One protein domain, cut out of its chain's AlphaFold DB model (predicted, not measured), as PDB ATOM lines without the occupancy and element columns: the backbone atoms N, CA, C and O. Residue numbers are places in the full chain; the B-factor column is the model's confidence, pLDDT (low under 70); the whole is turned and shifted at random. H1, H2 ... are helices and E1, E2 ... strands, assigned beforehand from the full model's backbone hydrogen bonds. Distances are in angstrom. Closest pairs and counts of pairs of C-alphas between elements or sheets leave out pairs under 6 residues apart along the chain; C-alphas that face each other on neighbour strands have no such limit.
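This is residues 46 to 169 of the 529 residues of an uncharacterized protein of Fluviispira sanaruensis (UniProt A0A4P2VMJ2). A long, strongly twisted sheet makes the body: the hairpin of E8 and E9 runs nearly its full length, E5 lies along E8, and the small meander E1, E2, E3 joins the far part of E9. The little hairpin of E6 and E7 packs through E6 near E5, and the short helix H1 sits at the end of the body away from the turn between E8 and E9. The printed part has 124 residues, with nine named strands, E1 to E9, then H1; the class is mostly strand. The large sheet is mixed, in the order E3, E2, E1, E9, E8, E5. The whole is elongated, 54 by 35 by 21 A, and only just compact, close to loose, with a radius of gyration of the C-alphas of 16.3 A.

E8, residues 131 to 143, and E9, residues 149 to 162, form an antiparallel hairpin, with N 137 and O 154 2.8 A apart, within hydrogen-bond range. Edge strand E5, residues 94 to 103, is antiparallel to E8, with N 100 and O 138 at 2.9 A. On the other side of E9, E1, residues 53 to 57, is parallel to it at 54 degrees, with N 54 and O 159 at 2.8 A. E2, residues 60 to 65, is antiparallel to E1, with N 62 and O 55 at 2.8 A. Edge strand E3, residues 80 to 84, is antiparallel to E2, with N 63 and O 82 at 3.0 A; E1, E2 and E3 form a meander, each strand the antiparallel neighbour of the one before. E6, residues 111 to 114, and E7, residues 119 to 122, form another antiparallel hairpin, with N 121 and O 112 at 2.8 A. The closest C-alphas of E5 and E6, Ile 101 and Phe 111, are 6.8 A apart. E4, residues 90 to 92, pairs with no named strand, but residues 46 to 47 pair with its residues 90 to 91. Residues 87 to 88 pair with residues 119 to 120 of E7. H1, residues 164 to 169, only grazes the large sheet; its O i to N i+4 pairs are within hydrogen-bond range.

E1 begins at C-alpha 53, (136.628, 152.630, 77.692). E9 is 40.3 A long, E8 37.3 A and E5 26.2 A; E5 bends by 58 degrees at residue 97. E9 begins at C-alpha 149, (112.343, 172.224, 69.274), and H1 ends at C-alpha 169, (145.431, 136.847, 67.039).

The C-alphas farthest apart, of Ser 146 and Tyr 168, are 55.5 A apart. The printed part has no cut, and the link from E2 to E3 is long. The pLDDT is under 70 at residues 65 to 80 and 163 to 169.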
ATOM      1  N   VAL A  46     116.642 164.044  77.458       88.62
ATOM      2  CA  VAL A  46     117.364 162.939  76.826       88.62
ATOM      3  C   VAL A  46     118.592 162.604  77.666       88.62
ATOM      4  O   VAL A  46     119.258 163.517  78.157       88.62
ATOM      5  N   ASP A  47     118.858 161.314  77.860       88.44
ATOM      6  CA  ASP A  47     120.055 160.803  78.538       88.44
ATOM      7  C   ASP A  47     120.924 160.048  77.526       88.44
ATOM      8  O   ASP A  47     120.457 159.107  76.878       88.44
ATOM      9  N   ILE A  48     122.177 160.488  77.381       89.12
ATOM     10  CA  ILE A  48     123.222 159.847  76.575       89.12
ATOM     11  C   ILE A  48     124.474 159.774  77.446       89.12
ATOM     12  O   ILE A  48     124.986 160.802  77.895       89.12
ATOM     13  N   LYS A  49     124.991 158.562  77.664       87.62
ATOM     14  CA  LYS A  49     126.199 158.319  78.465       87.62
ATOM     15  C   LYS A  49     127.256 157.609  77.635       87.62
ATOM     16  O   LYS A  49     127.108 156.436  77.301       87.62
ATOM     17  N   PHE A  50     128.334 158.322  77.325       88.88
ATOM     18  CA  PHE A  50     129.477 157.750  76.620       88.88
ATOM     19  C   PHE A  50     130.309 156.871  77.566       88.88
ATOM     20  O   PHE A  50     130.684 157.345  78.643       88.88
ATOM     21  N   PRO A  51     130.625 155.615  77.198       87.38
ATOM     22  CA  PRO A  51     131.554 154.800  77.971       87.38
ATOM     23  C   PRO A  51     132.965 155.392  77.884       87.38
ATOM     24  O   PRO A  51     133.399 155.807  76.814       87.38
ATOM     25  N   SER A  52     133.707 155.411  78.991       83.94
ATOM     26  CA  SER A  52     135.090 155.907  78.985       83.94
ATOM     27  C   SER A  52     136.039 154.980  78.223       83.94
ATOM     28  O   SER A  52     137.000 155.445  77.608       83.94
ATOM     29  N   GLU A  53     135.775 153.672  78.264       86.50
ATOM     30  CA  GLU A  53     136.628 152.630  77.692       86.50
ATOM     31  C   GLU A  53     135.797 151.512  77.057       86.50
ATOM     32  O   GLU A  53     134.779 151.090  77.609       86.50
ATOM     33  N   LEU A  54     136.252 151.019  75.905       88.62
ATOM     34  CA  LEU A  54     135.718 149.844  75.228       88.62
ATOM     35  C   LEU A  54     136.859 148.932  74.767       88.62
ATOM     36  O   LEU A  54     137.917 149.386  74.333       88.62
ATOM     37  N   TRP A  55     136.616 147.630  74.824       84.31
ATOM     38  CA  TRP A  55     137.550 146.587  74.420       84.31
ATOM     39  C   TRP A  55     137.068 145.916  73.140       84.31
ATOM     40  O   TRP A  55     135.890 145.597  73.021       84.31
ATOM     41  N   SER A  56     137.967 145.683  72.186       82.69
ATOM     42  CA  SER A  56     137.667 145.055  70.898       82.69
ATOM     43  C   SER A  56     138.227 143.629  70.817       82.69
ATOM     44  O   SER A  56     139.384 143.381  71.183       82.69
ATOM     45  N   SER A  57     137.401 142.688  70.350       78.12
ATOM     46  CA  SER A  57     137.791 141.313  69.993       78.12
ATOM     47  C   SER A  57     136.913 140.786  68.862       78.12
ATOM     48  O   SER A  57     135.690 140.890  68.954       78.12
ATOM     49  N   ARG A  58     137.502 140.211  67.802       71.44
ATOM     50  CA  ARG A  58     136.775 139.509  66.717       71.44
ATOM     51  C   ARG A  58     135.542 140.277  66.191       71.44
ATOM     52  O   ARG A  58     134.458 139.711  66.055       71.44
ATOM     53  N   ASN A  59     135.702 141.572  65.913       73.75
ATOM     54  CA  ASN A  59     134.651 142.502  65.458       73.75
ATOM     55  C   ASN A  59     133.522 142.802  66.463       73.75
ATOM     56  O   ASN A  59     132.561 143.481  66.110       73.75
ATOM     57  N   LYS A  60     133.652 142.410  67.731       85.19
ATOM     58  CA  LYS A  60     132.752 142.807  68.821       85.19
ATOM     59  C   LYS A  60     133.412 143.820  69.752       85.19
ATOM     60  O   LYS A  60     134.637 143.845  69.883       85.19
ATOM     61  N   LEU A  61     132.580 144.633  70.396       87.69
ATOM     62  CA  LEU A  61     132.985 145.569  71.439       87.69
ATOM     63  C   LEU A  61     132.473 145.093  72.795       87.69
ATOM     64  O   LEU A  61     131.409 144.479  72.885       87.69
ATOM     65  N   PHE A  62     133.217 145.412  73.844       85.81
ATOM     66  CA  PHE A  62     132.910 145.051  75.220       85.81
ATOM     67  C   PHE A  62     133.182 146.230  76.142       85.81
ATOM     68  O   PHE A  62     134.124 146.987  75.915       85.81
ATOM     69  N   PHE A  63     132.405 146.357  77.209       84.38
ATOM     70  CA  PHE A  63     132.788 147.183  78.350       84.38
ATOM     71  C   PHE A  63     133.267 146.280  79.484       84.38
ATOM     72  O   PHE A  63     132.841 145.127  79.612       84.38
ATOM     73  N   SER A  64     134.180 146.804  80.289       72.44
ATOM     74  CA  SER A  64     134.705 146.110  81.452       72.44
ATOM     75  C   SER A  64     133.841 146.343  82.683       72.44
ATOM     76  O   SER A  64     133.404 147.457  82.966       72.44
ATOM     77  N   GLU A  65     133.632 145.277  83.445       68.69
ATOM     78  CA  GLU A  65     133.145 145.329  84.818       68.69
ATOM     79  C   GLU A  65     134.295 144.928  85.755       68.69
ATOM     80  O   GLU A  65     135.020 143.967  85.473       68.69
ATOM     81  N   GLY A  66     134.506 145.697  86.828       65.81
ATOM     82  CA  GLY A  66     135.642 145.523  87.738       65.81
ATOM     83  C   GLY A  66     136.996 145.823  87.073       65.81
ATOM     84  O   GLY A  66     137.172 146.856  86.434       65.81
ATOM     85  N   LEU A  67     137.956 144.911  87.234       52.47
ATOM     86  CA  LEU A  67     139.277 144.896  86.588       52.47
ATOM     87  C   LEU A  67     139.275 144.152  85.234       52.47
ATOM     88  O   LEU A  67     140.341 143.910  84.663       52.47
ATOM     89  N   GLY A  68     138.103 143.745  84.731       57.84
ATOM     90  CA  GLY A  68     137.965 143.073  83.436       57.84
ATOM     91  C   GLY A  68     138.507 143.920  82.278       57.84
ATOM     92  O   GLY A  68     138.505 145.142  82.339       57.84
ATOM     93  N   GLY A  69     138.996 143.276  81.214       50.00
ATOM     94  CA  GLY A  69     139.553 143.984  80.052       50.00
ATOM     95  C   GLY A  69     140.287 143.099  79.044       50.00
ATOM     96  O   GLY A  69     140.302 143.373  77.853       50.00
ATOM     97  N   ILE A  70     140.869 141.981  79.482       48.12
ATOM     98  CA  ILE A  70     141.894 141.308  78.668       48.12
ATOM     99  C   ILE A  70     141.435 140.012  77.970       48.12
ATOM    100  O   ILE A  70     142.186 139.498  77.151       48.12
ATOM    101  N   GLY A  71     140.206 139.516  78.160       51.47
ATOM    102  CA  GLY A  71     139.673 138.407  77.346       51.47
ATOM    103  C   GLY A  71     138.303 137.883  77.790       51.47
ATOM    104  O   GLY A  71     137.938 138.029  78.953       51.47
ATOM    105  N   GLU A  72     137.557 137.266  76.866       40.25
ATOM    106  CA  GLU A  72     136.210 136.699  77.100       40.25
ATOM    107  C   GLU A  72     136.206 135.496  78.071       40.25
ATOM    108  O   GLU A  72     135.162 135.118  78.596       40.25
ATOM    109  N   SER A  73     137.367 134.884  78.330       43.81
ATOM    110  CA  SER A  73     137.502 133.606  79.044       43.81
ATOM    111  C   SER A  73     137.793 133.711  80.549       43.81
ATOM    112  O   SER A  73     138.033 132.689  81.189       43.81
ATOM    113  N   PHE A  74     137.770 134.914  81.129       43.09
ATOM    114  CA  PHE A  74     137.914 135.125  82.574       43.09
ATOM    115  C   PHE A  74     136.550 135.461  83.170       43.09
ATOM    116  O   PHE A  74     136.166 136.623  83.249       43.09
ATOM    117  N   VAL A  75     135.791 134.430  83.537       42.69
ATOM    118  CA  VAL A  75     134.535 134.597  84.273       42.69
ATOM    119  C   VAL A  75     134.829 134.324  85.741       42.69
ATOM    120  O   VAL A  75     134.673 133.199  86.203       42.69
ATOM    121  N   ASP A  76     135.274 135.352  86.461       47.53
ATOM    122  CA  ASP A  76     135.185 135.361  87.922       47.53
ATOM    123  C   ASP A  76     133.964 136.197  88.340       47.53
ATOM    124  O   ASP A  76     133.413 136.983  87.560       47.53
ATOM    125  N   SER A  77     133.489 135.998  89.563       50.62
ATOM    126  CA  SER A  77     132.228 136.534  90.080       50.62
ATOM    127  C   SER A  77     132.118 138.072  90.062       50.62
ATOM    128  O   SER A  77     130.992 138.568  90.094       50.62
ATOM    129  N   GLY A  78     133.228 138.818  89.916       52.47
ATOM    130  CA  GLY A  78     133.256 140.292  89.892       52.47
ATOM    131  C   GLY A  78     133.988 140.984  88.727       52.47
ATOM    132  O   GLY A  78     133.930 142.208  88.650       52.47
ATOM    133  N   ASN A  79     134.657 140.260  87.817       57.06
ATOM    134  CA  ASN A  79     135.412 140.853  86.697       57.06
ATOM    135  C   ASN A  79     134.976 140.230  85.368       57.06
ATOM    136  O   ASN A  79     135.197 139.037  85.161       57.06
ATOM    137  N   LYS A  80     134.354 141.005  84.470       64.38
ATOM    138  CA  LYS A  80     133.780 140.478  83.216       64.38
ATOM    139  C   LYS A  80     133.941 141.448  82.050       64.38
ATOM    140  O   LYS A  80     134.010 142.661  82.239       64.38
ATOM    141  N   LEU A  81     133.990 140.897  80.837       70.31
ATOM    142  CA  LEU A  81     133.763 141.644  79.602       70.31
ATOM    143  C   LEU A  81     132.316 141.427  79.171       70.31
ATOM    144  O   LEU A  81     131.936 140.331  78.764       70.31
ATOM    145  N   ASN A  82     131.513 142.479  79.265       80.25
ATOM    146  CA  ASN A  82     130.117 142.447  78.858       80.25
ATOM    147  C   ASN A  82     130.005 142.983  77.433       80.25
ATOM    148  O   ASN A  82     130.560 144.039  77.119       80.25
ATOM    149  N   GLN A  83     129.304 142.255  76.559       86.50
ATOM    150  CA  GLN A  83     129.166 142.656  75.161       86.50
ATOM    151  C   GLN A  83     128.468 144.020  75.072       86.50
ATOM    152  O   GLN A  83     127.354 144.214  75.558       86.50
ATOM    153  N   PHE A  84     129.137 144.968  74.428       88.69
ATOM    154  CA  PHE A  84     128.643 146.311  74.198       88.69
ATOM    155  C   PHE A  84     127.792 146.331  72.927       88.69
ATOM    156  O   PHE A  84     128.252 145.934  71.858       88.69
ATOM    157  N   SER A  85     126.545 146.789  73.050       88.06
ATOM    158  CA  SER A  85     125.564 146.764  71.952       88.06
ATOM    159  C   SER A  85     125.263 148.144  71.355       88.06
ATOM    160  O   SER A  85     124.480 148.238  70.418       88.06
ATOM    161  N   GLY A  86     125.883 149.208  71.873       90.06
ATOM    162  CA  GLY A  86     125.634 150.591  71.457       90.06
ATOM    163  C   GLY A  86     125.327 151.515  72.637       90.06
ATOM    164  O   GLY A  86     125.119 151.065  73.765       90.06
ATOM    165  N   ILE A  87     125.323 152.822  72.377       92.75
ATOM    166  CA  ILE A  87     124.982 153.850  73.369       92.75
ATOM    167  C   ILE A  87     123.497 154.162  73.233       92.75
ATOM    168  O   ILE A  87     123.083 154.772  72.248       92.75
ATOM    169  N   VAL A  88     122.703 153.753  74.215       91.50
ATOM    170  CA  VAL A  88     121.251 153.963  74.194       91.50
ATOM    171  C   VAL A  88     120.923 155.453  74.324       91.50
ATOM    172  O   VAL A  88     121.482 156.141  75.179       91.50
ATOM    173  N   VAL A  89     119.997 155.939  73.492       92.06
ATOM    174  CA  VAL A  89     119.473 157.310  73.525       92.06
ATOM    175  C   VAL A  89     118.054 157.281  74.090       92.06
ATOM    176  O   VAL A  89     117.092 156.994  73.381       92.06
ATOM    177  N   ASN A  90     117.913 157.591  75.381       89.44
ATOM    178  CA  ASN A  90     116.619 157.547  76.064       89.44
ATOM    179  C   ASN A  90     115.972 158.930  76.100       89.44
ATOM    180  O   ASN A  90     116.435 159.804  76.832       89.44
ATOM    181  N   VAL A  91     114.887 159.120  75.347       88.12
ATOM    182  CA  VAL A  91     114.090 160.358  75.352       88.12
ATOM    183  C   VAL A  91     112.870 160.197  76.258       88.12
ATOM    184  O   VAL A  91     112.165 159.196  76.193       88.12
ATOM    185  N   SER A  92     112.596 161.195  77.096       87.50
ATOM    186  CA  SER A  92     111.407 161.262  77.954       87.50
ATOM    187  C   SER A  92     110.637 162.563  77.727       87.50
ATOM    188  O   SER A  92     111.221 163.613  77.455       87.50
ATOM    189  N   ASN A  93     109.307 162.505  77.860       83.88
ATOM    190  CA  ASN A  93     108.395 163.656  77.747       83.88
ATOM    191  C   ASN A  93     108.413 164.387  76.382       83.88
ATOM    192  O   ASN A  93     107.955 165.530  76.269       83.88
ATOM    193  N   GLY A  94     108.880 163.717  75.326       84.75
ATOM    194  CA  GLY A  94     108.955 164.248  73.965       84.75
ATOM    195  C   GLY A  94     109.348 163.191  72.936       84.75
ATOM    196  O   GLY A  94     109.327 161.998  73.226       84.75
ATOM    197  N   SER A  95     109.709 163.640  71.733       87.44
ATOM    198  CA  SER A  95     110.193 162.783  70.642       87.44
ATOM    199  C   SER A  95     111.505 163.309  70.065       87.44
ATOM    200  O   SER A  95     111.735 164.522  70.028       87.44
ATOM    201  N   LEU A  96     112.356 162.391  69.611       90.56
ATOM    202  CA  LEU A  96     113.569 162.719  68.873       90.56
ATOM    203  C   LEU A  96     113.198 163.186  67.460       90.56
ATOM    204  O   LEU A  96     112.518 162.459  66.743       90.56
ATOM    205  N   GLN A  97     113.633 164.383  67.068       92.06
ATOM    206  CA  GLN A  97     113.450 164.888  65.702       92.06
ATOM    207  C   GLN A  97     114.693 164.662  64.853       92.06
ATOM    208  O   GLN A  97     114.596 164.206  63.718       92.06
ATOM    209  N   ASN A  98     115.858 164.978  65.411       91.69
ATOM    210  CA  ASN A  98     117.129 164.820  64.730       91.69
ATOM    211  C   ASN A  98     118.232 164.487  65.734       91.69
ATOM    212  O   ASN A  98     118.214 164.950  66.876       91.69
ATOM    213  N   ILE A  99     119.204 163.704  65.283       93.88
ATOM    214  CA  ILE A  99     120.454 163.461  65.988       93.88
ATOM    215  C   ILE A  99     121.592 163.465  64.976       93.88
ATOM    216  O   ILE A  99     121.563 162.751  63.976       93.88
ATOM    217  N   SER A 100     122.607 164.275  65.249       93.00
ATOM    218  CA  SER A 100     123.860 164.281  64.498       93.00
ATOM    219  C   SER A 100     125.010 163.948  65.433       93.00
ATOM    220  O   SER A 100     125.036 164.380  66.587       93.00
ATOM    221  N   ILE A 101     125.938 163.132  64.939       93.75
ATOM    222  CA  ILE A 101     127.110 162.693  65.689       93.75
ATOM    223  C   ILE A 101     128.338 163.215  64.961       93.75
ATOM    224  O   ILE A 101     128.575 162.884  63.800       93.75
ATOM    225  N   GLU A 102     129.115 164.026  65.659       93.62
ATOM    226  CA  GLU A 102     130.387 164.552  65.187       93.62
ATOM    227  C   GLU A 102     131.518 163.899  65.977       93.62
ATOM    228  O   GLU A 102     131.385 163.644  67.174       93.62
ATOM    229  N   SER A 103     132.639 163.625  65.318       93.06
ATOM    230  CA  SER A 103     133.817 163.030  65.947       93.06
ATOM    231  C   SER A 103     135.103 163.619  65.384       93.06
ATOM    232  O   SER A 103     135.119 164.134  64.265       93.06
ATOM    233  N   ASP A 104     136.201 163.462  66.122       92.56
ATOM    234  CA  ASP A 104     137.540 163.784  65.621       92.56
ATOM    235  C   ASP A 104     137.848 163.047  64.301       92.56
ATOM    236  O   ASP A 104     137.345 161.950  64.045       92.56
ATOM    237  N   GLU A 105     138.745 163.614  63.488       90.69
ATOM    238  CA  GLU A 105     139.099 163.115  62.148       90.69
ATOM    239  C   GLU A 105     139.534 161.639  62.139       90.69
ATOM    240  O   GLU A 105     139.092 160.861  61.298       90.69
ATOM    241  N   LYS A 106     140.322 161.227  63.139       89.44
ATOM    242  CA  LYS A 106     140.766 159.836  63.356       89.44
ATOM    243  C   LYS A 106     139.629 158.839  63.618       89.44
ATOM    244  O   LYS A 106     139.853 157.639  63.532       89.44
ATOM    245  N   CYS A 107     138.443 159.332  63.968       91.19
ATOM    246  CA  CYS A 107     137.270 158.541  64.327       91.19
ATOM    247  C   CYS A 107     136.082 158.782  63.392       91.19
ATOM    248  O   CYS A 107     134.965 158.339  63.665       91.19
ATOM    249  N   LYS A 108     136.321 159.496  62.289       86.88
ATOM    250  CA  LYS A 108     135.302 159.829  61.304       86.88
ATOM    251  C   LYS A 108     134.648 158.551  60.776       86.88
ATOM    252  O   LYS A 108     135.336 157.595  60.437       86.88
ATOM    253  N   ASN A 109     133.320 158.565  60.689       85.56
ATOM    254  CA  ASN A 109     132.475 157.447  60.249       85.56
ATOM    255  C   ASN A 109     132.428 156.223  61.185       85.56
ATOM    256  O   ASN A 109     131.798 155.236  60.822       85.56
ATOM    257  N   LEU A 110     133.031 156.265  62.381       91.50
ATOM    258  CA  LEU A 110     132.901 155.161  63.346       91.50
ATOM    259  C   LEU A 110     131.532 155.124  64.027       91.50
ATOM    260  O   LEU A 110     131.127 154.069  64.497       91.50
ATOM    261  N   PHE A 111     130.841 156.259  64.120       93.31
ATOM    262  CA  PHE A 111     129.602 156.388  64.882       93.31
ATOM    263  C   PHE A 111     128.414 156.646  63.963       93.31
ATOM    264  O   PHE A 111     128.459 157.533  63.110       93.31
ATOM    265  N   SER A 112     127.328 155.911  64.179       93.25
ATOM    266  CA  SER A 112     126.073 156.086  63.447       93.25
ATOM    267  C   SER A 112     124.884 155.908  64.377       93.25
ATOM    268  O   SER A 112     124.902 155.021  65.225       93.25
ATOM    269  N   TYR A 113     123.834 156.705  64.209       94.00
ATOM    270  CA  TYR A 113     122.592 156.496  64.945       94.00
ATOM    271  C   TYR A 113     121.704 155.478  64.222       94.00
ATOM    272  O   TYR A 113     121.411 155.648  63.039       94.00
ATOM    273  N   ASP A 114     121.258 154.449  64.938       93.19
ATOM    274  CA  ASP A 114     120.222 153.530  64.474       93.19
ATOM    275  C   ASP A 114     118.890 153.862  65.153       93.19
ATOM    276  O   ASP A 114     118.736 153.747  66.371       93.19
ATOM    277  N   ALA A 115     117.909 154.255  64.341       88.62
ATOM    278  CA  ALA A 115     116.572 154.605  64.802       88.62
ATOM    279  C   ALA A 115     115.788 153.392  65.333       88.62
ATOM    280  O   ALA A 115     114.971 153.552  66.237       88.62
ATOM    281  N   ASN A 116     116.048 152.179  64.825       90.06
ATOM    282  CA  ASN A 116     115.304 150.980  65.230       90.06
ATOM    283  C   ASN A 116     115.628 150.575  66.668       90.06
ATOM    284  O   ASN A 116     114.736 150.237  67.442       90.06
ATOM    285  N   THR A 117     116.909 150.632  67.035       90.19
ATOM    286  CA  THR A 117     117.380 150.338  68.394       90.19
ATOM    287  C   THR A 117     117.501 151.590  69.264       90.19
ATOM    288  O   THR A 117     117.867 151.487  70.435       90.19
ATOM    289  N   SER A 118     117.203 152.772  68.707       91.94
ATOM    290  CA  SER A 118     117.365 154.077  69.361       91.94
ATOM    291  C   SER A 118     118.740 154.230  70.021       91.94
ATOM    292  O   SER A 118     118.855 154.675  71.163       91.94
ATOM    293  N   SER A 119     119.793 153.819  69.314       93.56
ATOM    294  CA  SER A 119     121.143 153.712  69.867       93.56
ATOM    295  C   SER A 119     122.196 154.245  68.902       93.56
ATOM    296  O   SER A 119     122.077 154.120  67.685       93.56
ATOM    297  N   ILE A 120     123.263 154.828  69.446       93.56
ATOM    298  CA  ILE A 120     124.470 155.152  68.686       93.56
ATOM    299  C   ILE A 120     125.313 153.879  68.584       93.56
ATOM    300  O   ILE A 120     125.834 153.381  69.586       93.56
ATOM    301  N   LEU A 121     125.429 153.352  67.371       92.88
ATOM    302  CA  LEU A 121     126.246 152.194  67.032       92.88
ATOM    303  C   LEU A 121     127.682 152.619  66.724       92.88
ATOM    304  O   LEU A 121     127.934 153.751  66.301       92.88
ATOM    305  N   ILE A 122     128.611 151.688  66.936       92.12
ATOM    306  CA  ILE A 122     130.038 151.873  66.679       92.12
ATOM    307  C   ILE A 122     130.492 150.812  65.675       92.12
ATOM    308  O   ILE A 122     130.405 149.617  65.965       92.12
ATOM    309  N   ASP A 123     130.997 151.236  64.519       89.12
ATOM    310  CA  ASP A 123     131.648 150.343  63.563       89.12
ATOM    311  C   ASP A 123     133.041 149.955  64.076       89.12
ATOM    312  O   ASP A 123     133.988 150.738  64.069       89.12
ATOM    313  N   ASN A 124     133.174 148.711  64.530       83.19
ATOM    314  CA  ASN A 124     134.415 148.196  65.097       83.19
ATOM    315  C   ASN A 124     135.450 147.765  64.037       83.19
ATOM    316  O   ASN A 124     136.583 147.437  64.384       83.19
ATOM    317  N   SER A 125     135.103 147.750  62.746       80.50
ATOM    318  CA  SER A 125     135.998 147.236  61.695       80.50
ATOM    319  C   SER A 125     137.283 148.059  61.518       80.50
ATOM    320  O   SER A 125     138.307 147.521  61.095       80.50
ATOM    321  N   HIS A 126     137.257 149.337  61.906       75.88
ATOM    322  CA  HIS A 126     138.379 150.276  61.788       75.88
ATOM    323  C   HIS A 126     139.000 150.661  63.142       75.88
ATOM    324  O   HIS A 126     139.868 151.533  63.206       75.88
ATOM    325  N   VAL A 127     138.584 150.014  64.236       80.69
ATOM    326  CA  VAL A 127     139.114 150.290  65.574       80.69
ATOM    327  C   VAL A 127     140.500 149.660  65.737       80.69
ATOM    328  O   VAL A 127     140.720 148.465  65.508       80.69
ATOM    329  N   ILE A 128     141.455 150.478  66.176       80.31
ATOM    330  CA  ILE A 128     142.836 150.075  66.465       80.31
ATOM    331  C   ILE A 128     143.143 150.219  67.960       80.31
ATOM    332  O   ILE A 128     142.517 151.012  68.660       80.31
ATOM    333  N   ASP A 129     144.110 149.441  68.453       80.12
ATOM    334  CA  ASP A 129     144.524 149.476  69.860       80.12
ATOM    335  C   ASP A 129     145.039 150.866  70.261       80.12
ATOM    336  O   ASP A 129     145.939 151.411  69.619       80.12
ATOM    337  N   GLY A 130     144.475 151.429  71.331       80.94
ATOM    338  CA  GLY A 130     144.811 152.765  71.818       80.94
ATOM    339  C   GLY A 130     144.142 153.908  71.047       80.94
ATOM    340  O   GLY A 130     144.528 155.065  71.229       80.94
ATOM    341  N   LEU A 131     143.156 153.627  70.184       89.00
ATOM    342  CA  LEU A 131     142.377 154.671  69.521       89.00
ATOM    343  C   LEU A 131     141.542 155.434  70.557       89.00
ATOM    344  O   LEU A 131     140.701 154.862  71.237       89.00
ATOM    345  N   ASN A 132     141.748 156.741  70.663       92.38
ATOM    346  CA  ASN A 132     140.920 157.630  71.480       92.38
ATOM    347  C   ASN A 132     140.016 158.453  70.557       92.38
ATOM    348  O   ASN A 132     140.532 159.066  69.626       92.38
ATOM    349  N   CYS A 133     138.716 158.515  70.820       92.94
ATOM    350  CA  CYS A 133     137.758 159.284  70.030       92.94
ATOM    351  C   CYS A 133     137.063 160.327  70.891       92.94
ATOM    352  O   CYS A 133     136.387 159.957  71.847       92.94
ATOM    353  N   LYS A 134     137.174 161.612  70.533       92.69
ATOM    354  CA  LYS A 134     136.265 162.644  71.040       92.69
ATOM    355  C   LYS A 134     135.059 162.730  70.121       92.69
ATOM    356  O   LYS A 134     135.219 162.676  68.900       92.69
ATOM    357  N   LEU A 135     133.877 162.848  70.714       93.56
ATOM    358  CA  LEU A 135     132.625 162.931  69.981       93.56
ATOM    359  C   LEU A 135     131.625 163.869  70.652       93.56
ATOM    360  O   LEU A 135     131.649 164.045  71.874       93.56
ATOM    361  N   SER A 136     130.747 164.429  69.826       92.88
ATOM    362  CA  SER A 136     129.634 165.294  70.204       92.88
ATOM    363  C   SER A 136     128.352 164.759  69.567       92.88
ATOM    364  O   SER A 136     128.299 164.578  68.352       92.88
ATOM    365  N   ALA A 137     127.322 164.505  70.369       93.31
ATOM    366  CA  ALA A 137     125.984 164.174  69.897       93.31
ATOM    367  C   ALA A 137     125.076 165.396  70.064       93.31
ATOM    368  O   ALA A 137     124.750 165.785  71.190       93.31
ATOM    369  N   ASN A 138     124.667 165.990  68.944       94.12
ATOM    370  CA  ASN A 138     123.718 167.098  68.909       94.12
ATOM    371  C   ASN A 138     122.320 166.541  68.634       94.12
ATOM    372  O   ASN A 138     122.105 165.863  67.628       94.12
ATOM    373  N   VAL A 139     121.385 166.814  69.538       93.69
ATOM    374  CA  VAL A 139     120.058 166.202  69.601       93.69
ATOM    375  C   VAL A 139     118.989 167.284  69.602       93.69
ATOM    376  O   VAL A 139     118.972 168.128  70.496       93.69
ATOM    377  N   ASP A 140     118.051 167.203  68.666       93.00
ATOM    378  CA  ASP A 140     116.882 168.075  68.604       93.00
ATOM    379  C   ASP A 140     115.645 167.328  69.108       93.00
ATOM    380  O   ASP A 140     115.211 166.330  68.524       93.00
ATOM    381  N   LEU A 141     115.062 167.815  70.206       90.00
ATOM    382  CA  LEU A 141     113.880 167.218  70.827       90.00
ATOM    383  C   LEU A 141     112.632 168.051  70.558       90.00
ATOM    384  O   LEU A 141     112.651 169.268  70.734       90.00
ATOM    385  N   LYS A 142     111.514 167.398  70.240       87.69
ATOM    386  CA  LYS A 142     110.190 168.033  70.186       87.69
ATOM    387  C   LYS A 142     109.394 167.711  71.446       87.69
ATOM    388  O   LYS A 142     109.260 166.544  71.821       87.69
ATOM    389  N   SER A 143     108.859 168.744  72.093       79.88
ATOM    390  CA  SER A 143     108.010 168.588  73.279       79.88
ATOM    391  C   SER A 143     106.691 167.885  72.937       79.88
ATOM    392  O   SER A 143     106.087 168.131  71.898       79.88
ATOM    393  N   SER A 144     106.201 167.043  73.850       71.12
ATOM    394  CA  SER A 144     104.875 166.409  73.742       71.12
ATOM    395  C   SER A 144     103.701 167.390  73.886       71.12
ATOM    396  O   SER A 144     102.582 167.061  73.506       71.12
ATOM    397  N   LYS A 145     103.948 168.597  74.422       72.50
ATOM    398  CA  LYS A 145     102.923 169.612  74.725       72.50
ATOM    399  C   LYS A 145     103.066 170.911  73.912       72.50
ATOM    400  O   LYS A 145     102.242 171.805  74.067       72.50
ATOM    401  N   SER A 146     104.104 171.053  73.075       72.94
ATOM    402  CA  SER A 146     104.294 172.222  72.196       72.94
ATOM    403  C   SER A 146     105.164 171.893  70.976       72.94
ATOM    404  O   SER A 146     106.046 171.045  71.062       72.94
ATOM    405  N   ASP A 147     104.994 172.617  69.865       73.50
ATOM    406  CA  ASP A 147     105.815 172.446  68.651       73.50
ATOM    407  C   ASP A 147     107.254 172.992  68.767       73.50
ATOM    408  O   ASP A 147     107.989 173.042  67.781       73.50
ATOM    409  N   LYS A 148     107.691 173.401  69.964       80.31
ATOM    410  CA  LYS A 148     109.041 173.933  70.177       80.31
ATOM    411  C   LYS A 148     110.090 172.818  70.125       80.31
ATOM    412  O   LYS A 148     109.971 171.812  70.830       80.31
ATOM    413  N   ILE A 149     111.135 173.052  69.331       84.31
ATOM    414  CA  ILE A 149     112.343 172.224  69.274       84.31
ATOM    415  C   ILE A 149     113.329 172.706  70.343       84.31
ATOM    416  O   ILE A 149     113.591 173.905  70.461       84.31
ATOM    417  N   VAL A 150     113.867 171.773  71.126       88.06
ATOM    418  CA  VAL A 150     114.853 172.024  72.182       88.06
ATOM    419  C   VAL A 150     116.157 171.304  71.819       88.06
ATOM    420  O   VAL A 150     116.198 170.074  71.928       88.06
ATOM    421  N   PRO A 151     117.216 172.028  71.413       90.00
ATOM    422  CA  PRO A 151     118.510 171.427  71.115       90.00
ATOM    423  C   PRO A 151     119.265 171.069  72.405       90.00
ATOM    424  O   PRO A 151     119.256 171.815  73.392       90.00
ATOM    425  N   LYS A 152     119.951 169.928  72.394       91.38
ATOM    426  CA  LYS A 152     120.837 169.437  73.457       91.38
ATOM    427  C   LYS A 152     122.135 168.921  72.841       91.38
ATOM    428  O   LYS A 152     122.108 168.300  71.787       91.38
ATOM    429  N   ASN A 153     123.262 169.159  73.506       92.25
ATOM    430  CA  ASN A 153     124.575 168.685  73.068       92.25
ATOM    431  C   ASN A 153     125.223 167.864  74.190       92.25
ATOM    432  O   ASN A 153     125.254 168.309  75.340       92.25
ATOM    433  N   PHE A 154     125.731 166.685  73.841       92.50
ATOM    434  CA  PHE A 154     126.465 165.784  74.720       92.50
ATOM    435  C   PHE A 154     127.853 165.553  74.151       92.50
ATOM    436  O   PHE A 154     127.981 165.063  73.034       92.50
ATOM    437  N   THR A 155     128.888 165.836  74.932       92.56
ATOM    438  CA  THR A 155     130.274 165.583  74.536       92.56
ATOM    439  C   THR A 155     130.878 164.465  75.377       92.56
ATOM    440  O   THR A 155     130.514 164.266  76.538       92.56
ATOM    441  N   GLY A 156     131.798 163.705  74.790       91.06
ATOM    442  CA  GLY A 156     132.450 162.592  75.466       91.06
ATOM    443  C   GLY A 156     133.761 162.183  74.818       91.06
ATOM    444  O   GLY A 156     134.161 162.687  73.769       91.06
ATOM    445  N   SER A 157     134.460 161.262  75.474       91.81
ATOM    446  CA  SER A 157     135.652 160.617  74.933       91.81
ATOM    447  C   SER A 157     135.600 159.124  75.210       91.81
ATOM    448  O   SER A 157     135.329 158.731  76.340       91.81
ATOM    449  N   ILE A 158     135.881 158.321  74.187       92.25
ATOM    450  CA  ILE A 158     135.916 156.861  74.269       92.25
ATOM    451  C   ILE A 158     137.330 156.402  73.924       92.25
ATOM    452  O   ILE A 158     137.850 156.741  72.858       92.25
ATOM    453  N   ASN A 159     137.954 155.642  74.819       89.00
ATOM    454  CA  ASN A 159     139.203 154.938  74.546       89.00
ATOM    455  C   ASN A 159     138.910 153.508  74.098       89.00
ATOM    456  O   ASN A 159     138.170 152.789  74.764       89.00
ATOM    457  N   PHE A 160     139.522 153.084  72.999       87.62
ATOM    458  CA  PHE A 160     139.433 151.725  72.493       87.62
ATOM    459  C   PHE A 160     140.734 150.973  72.744       87.62
ATOM    460  O   PHE A 160     141.818 151.422  72.366       87.62
ATOM    461  N   TYR A 161     140.612 149.785  73.317       82.50
ATOM    462  CA  TYR A 161     141.722 148.871  73.542       82.50
ATOM    463  C   TYR A 161     141.448 147.539  72.856       82.50
ATOM    464  O   TYR A 161     140.308 147.108  72.715       82.50
ATOM    465  N   SER A 162     142.495 146.853  72.418       74.88
ATOM    466  CA  SER A 162     142.377 145.458  71.998       74.88
ATOM    467  C   SER A 162     142.424 144.547  73.220       74.88
ATOM    468  O   SER A 162     143.284 144.715  74.090       74.88
ATOM    469  N   THR A 163     141.543 143.546  73.259       69.62
ATOM    470  CA  THR A 163     141.682 142.433  74.212       69.62
ATOM    471  C   THR A 163     143.021 141.712  73.999       69.62
ATOM    472  O   THR A 163     143.653 141.832  72.944       69.62
ATOM    473  N   LEU A 164     143.476 140.937  74.989       61.91
ATOM    474  CA  LEU A 164     144.702 140.140  74.855       61.91
ATOM    475  C   LEU A 164     144.584 139.165  73.686       61.91
ATOM    476  O   LEU A 164     145.517 138.993  72.909       61.91
ATOM    477  N   GLU A 165     143.404 138.566  73.564       63.59
ATOM    478  CA  GLU A 165     143.047 137.671  72.479       63.59
ATOM    479  C   GLU A 165     143.230 138.338  71.109       63.59
ATOM    480  O   GLU A 165     143.927 137.795  70.252       63.59
ATOM    481  N   GLU A 166     142.684 139.541  70.913       69.62
ATOM    482  CA  GLU A 166     142.822 140.299  69.666       69.62
ATOM    483  C   GLU A 166     144.286 140.686  69.392       69.62
ATOM    484  O   GLU A 166     144.771 140.550  68.265       69.62
ATOM    485  N   LYS A 167     145.037 141.090  70.429       65.75
ATOM    486  CA  LYS A 167     146.473 141.402  70.309       65.75
ATOM    487  C   LYS A 167     147.301 140.196  69.879       65.75
ATOM    488  O   LYS A 167     148.223 140.363  69.079       65.75
ATOM    489  N   TYR A 168     147.007 139.000  70.385       60.72
ATOM    490  CA  TYR A 168     147.720 137.787  69.983       60.72
ATOM    491  C   TYR A 168     147.273 137.280  68.614       60.72
ATOM    492  O   TYR A 168     148.126 136.968  67.786       60.72
ATOM    493  N   ASN A 169     145.969 137.278  68.330       62.09
ATOM    494  CA  ASN A 169     145.431 136.847  67.039       62.09
ATOM    495  C   ASN A 169     146.001 137.645  65.858       62.09
ATOM    496  O   ASN A 169     146.185 137.084  64.776       62.09
TER     497      ASN A 169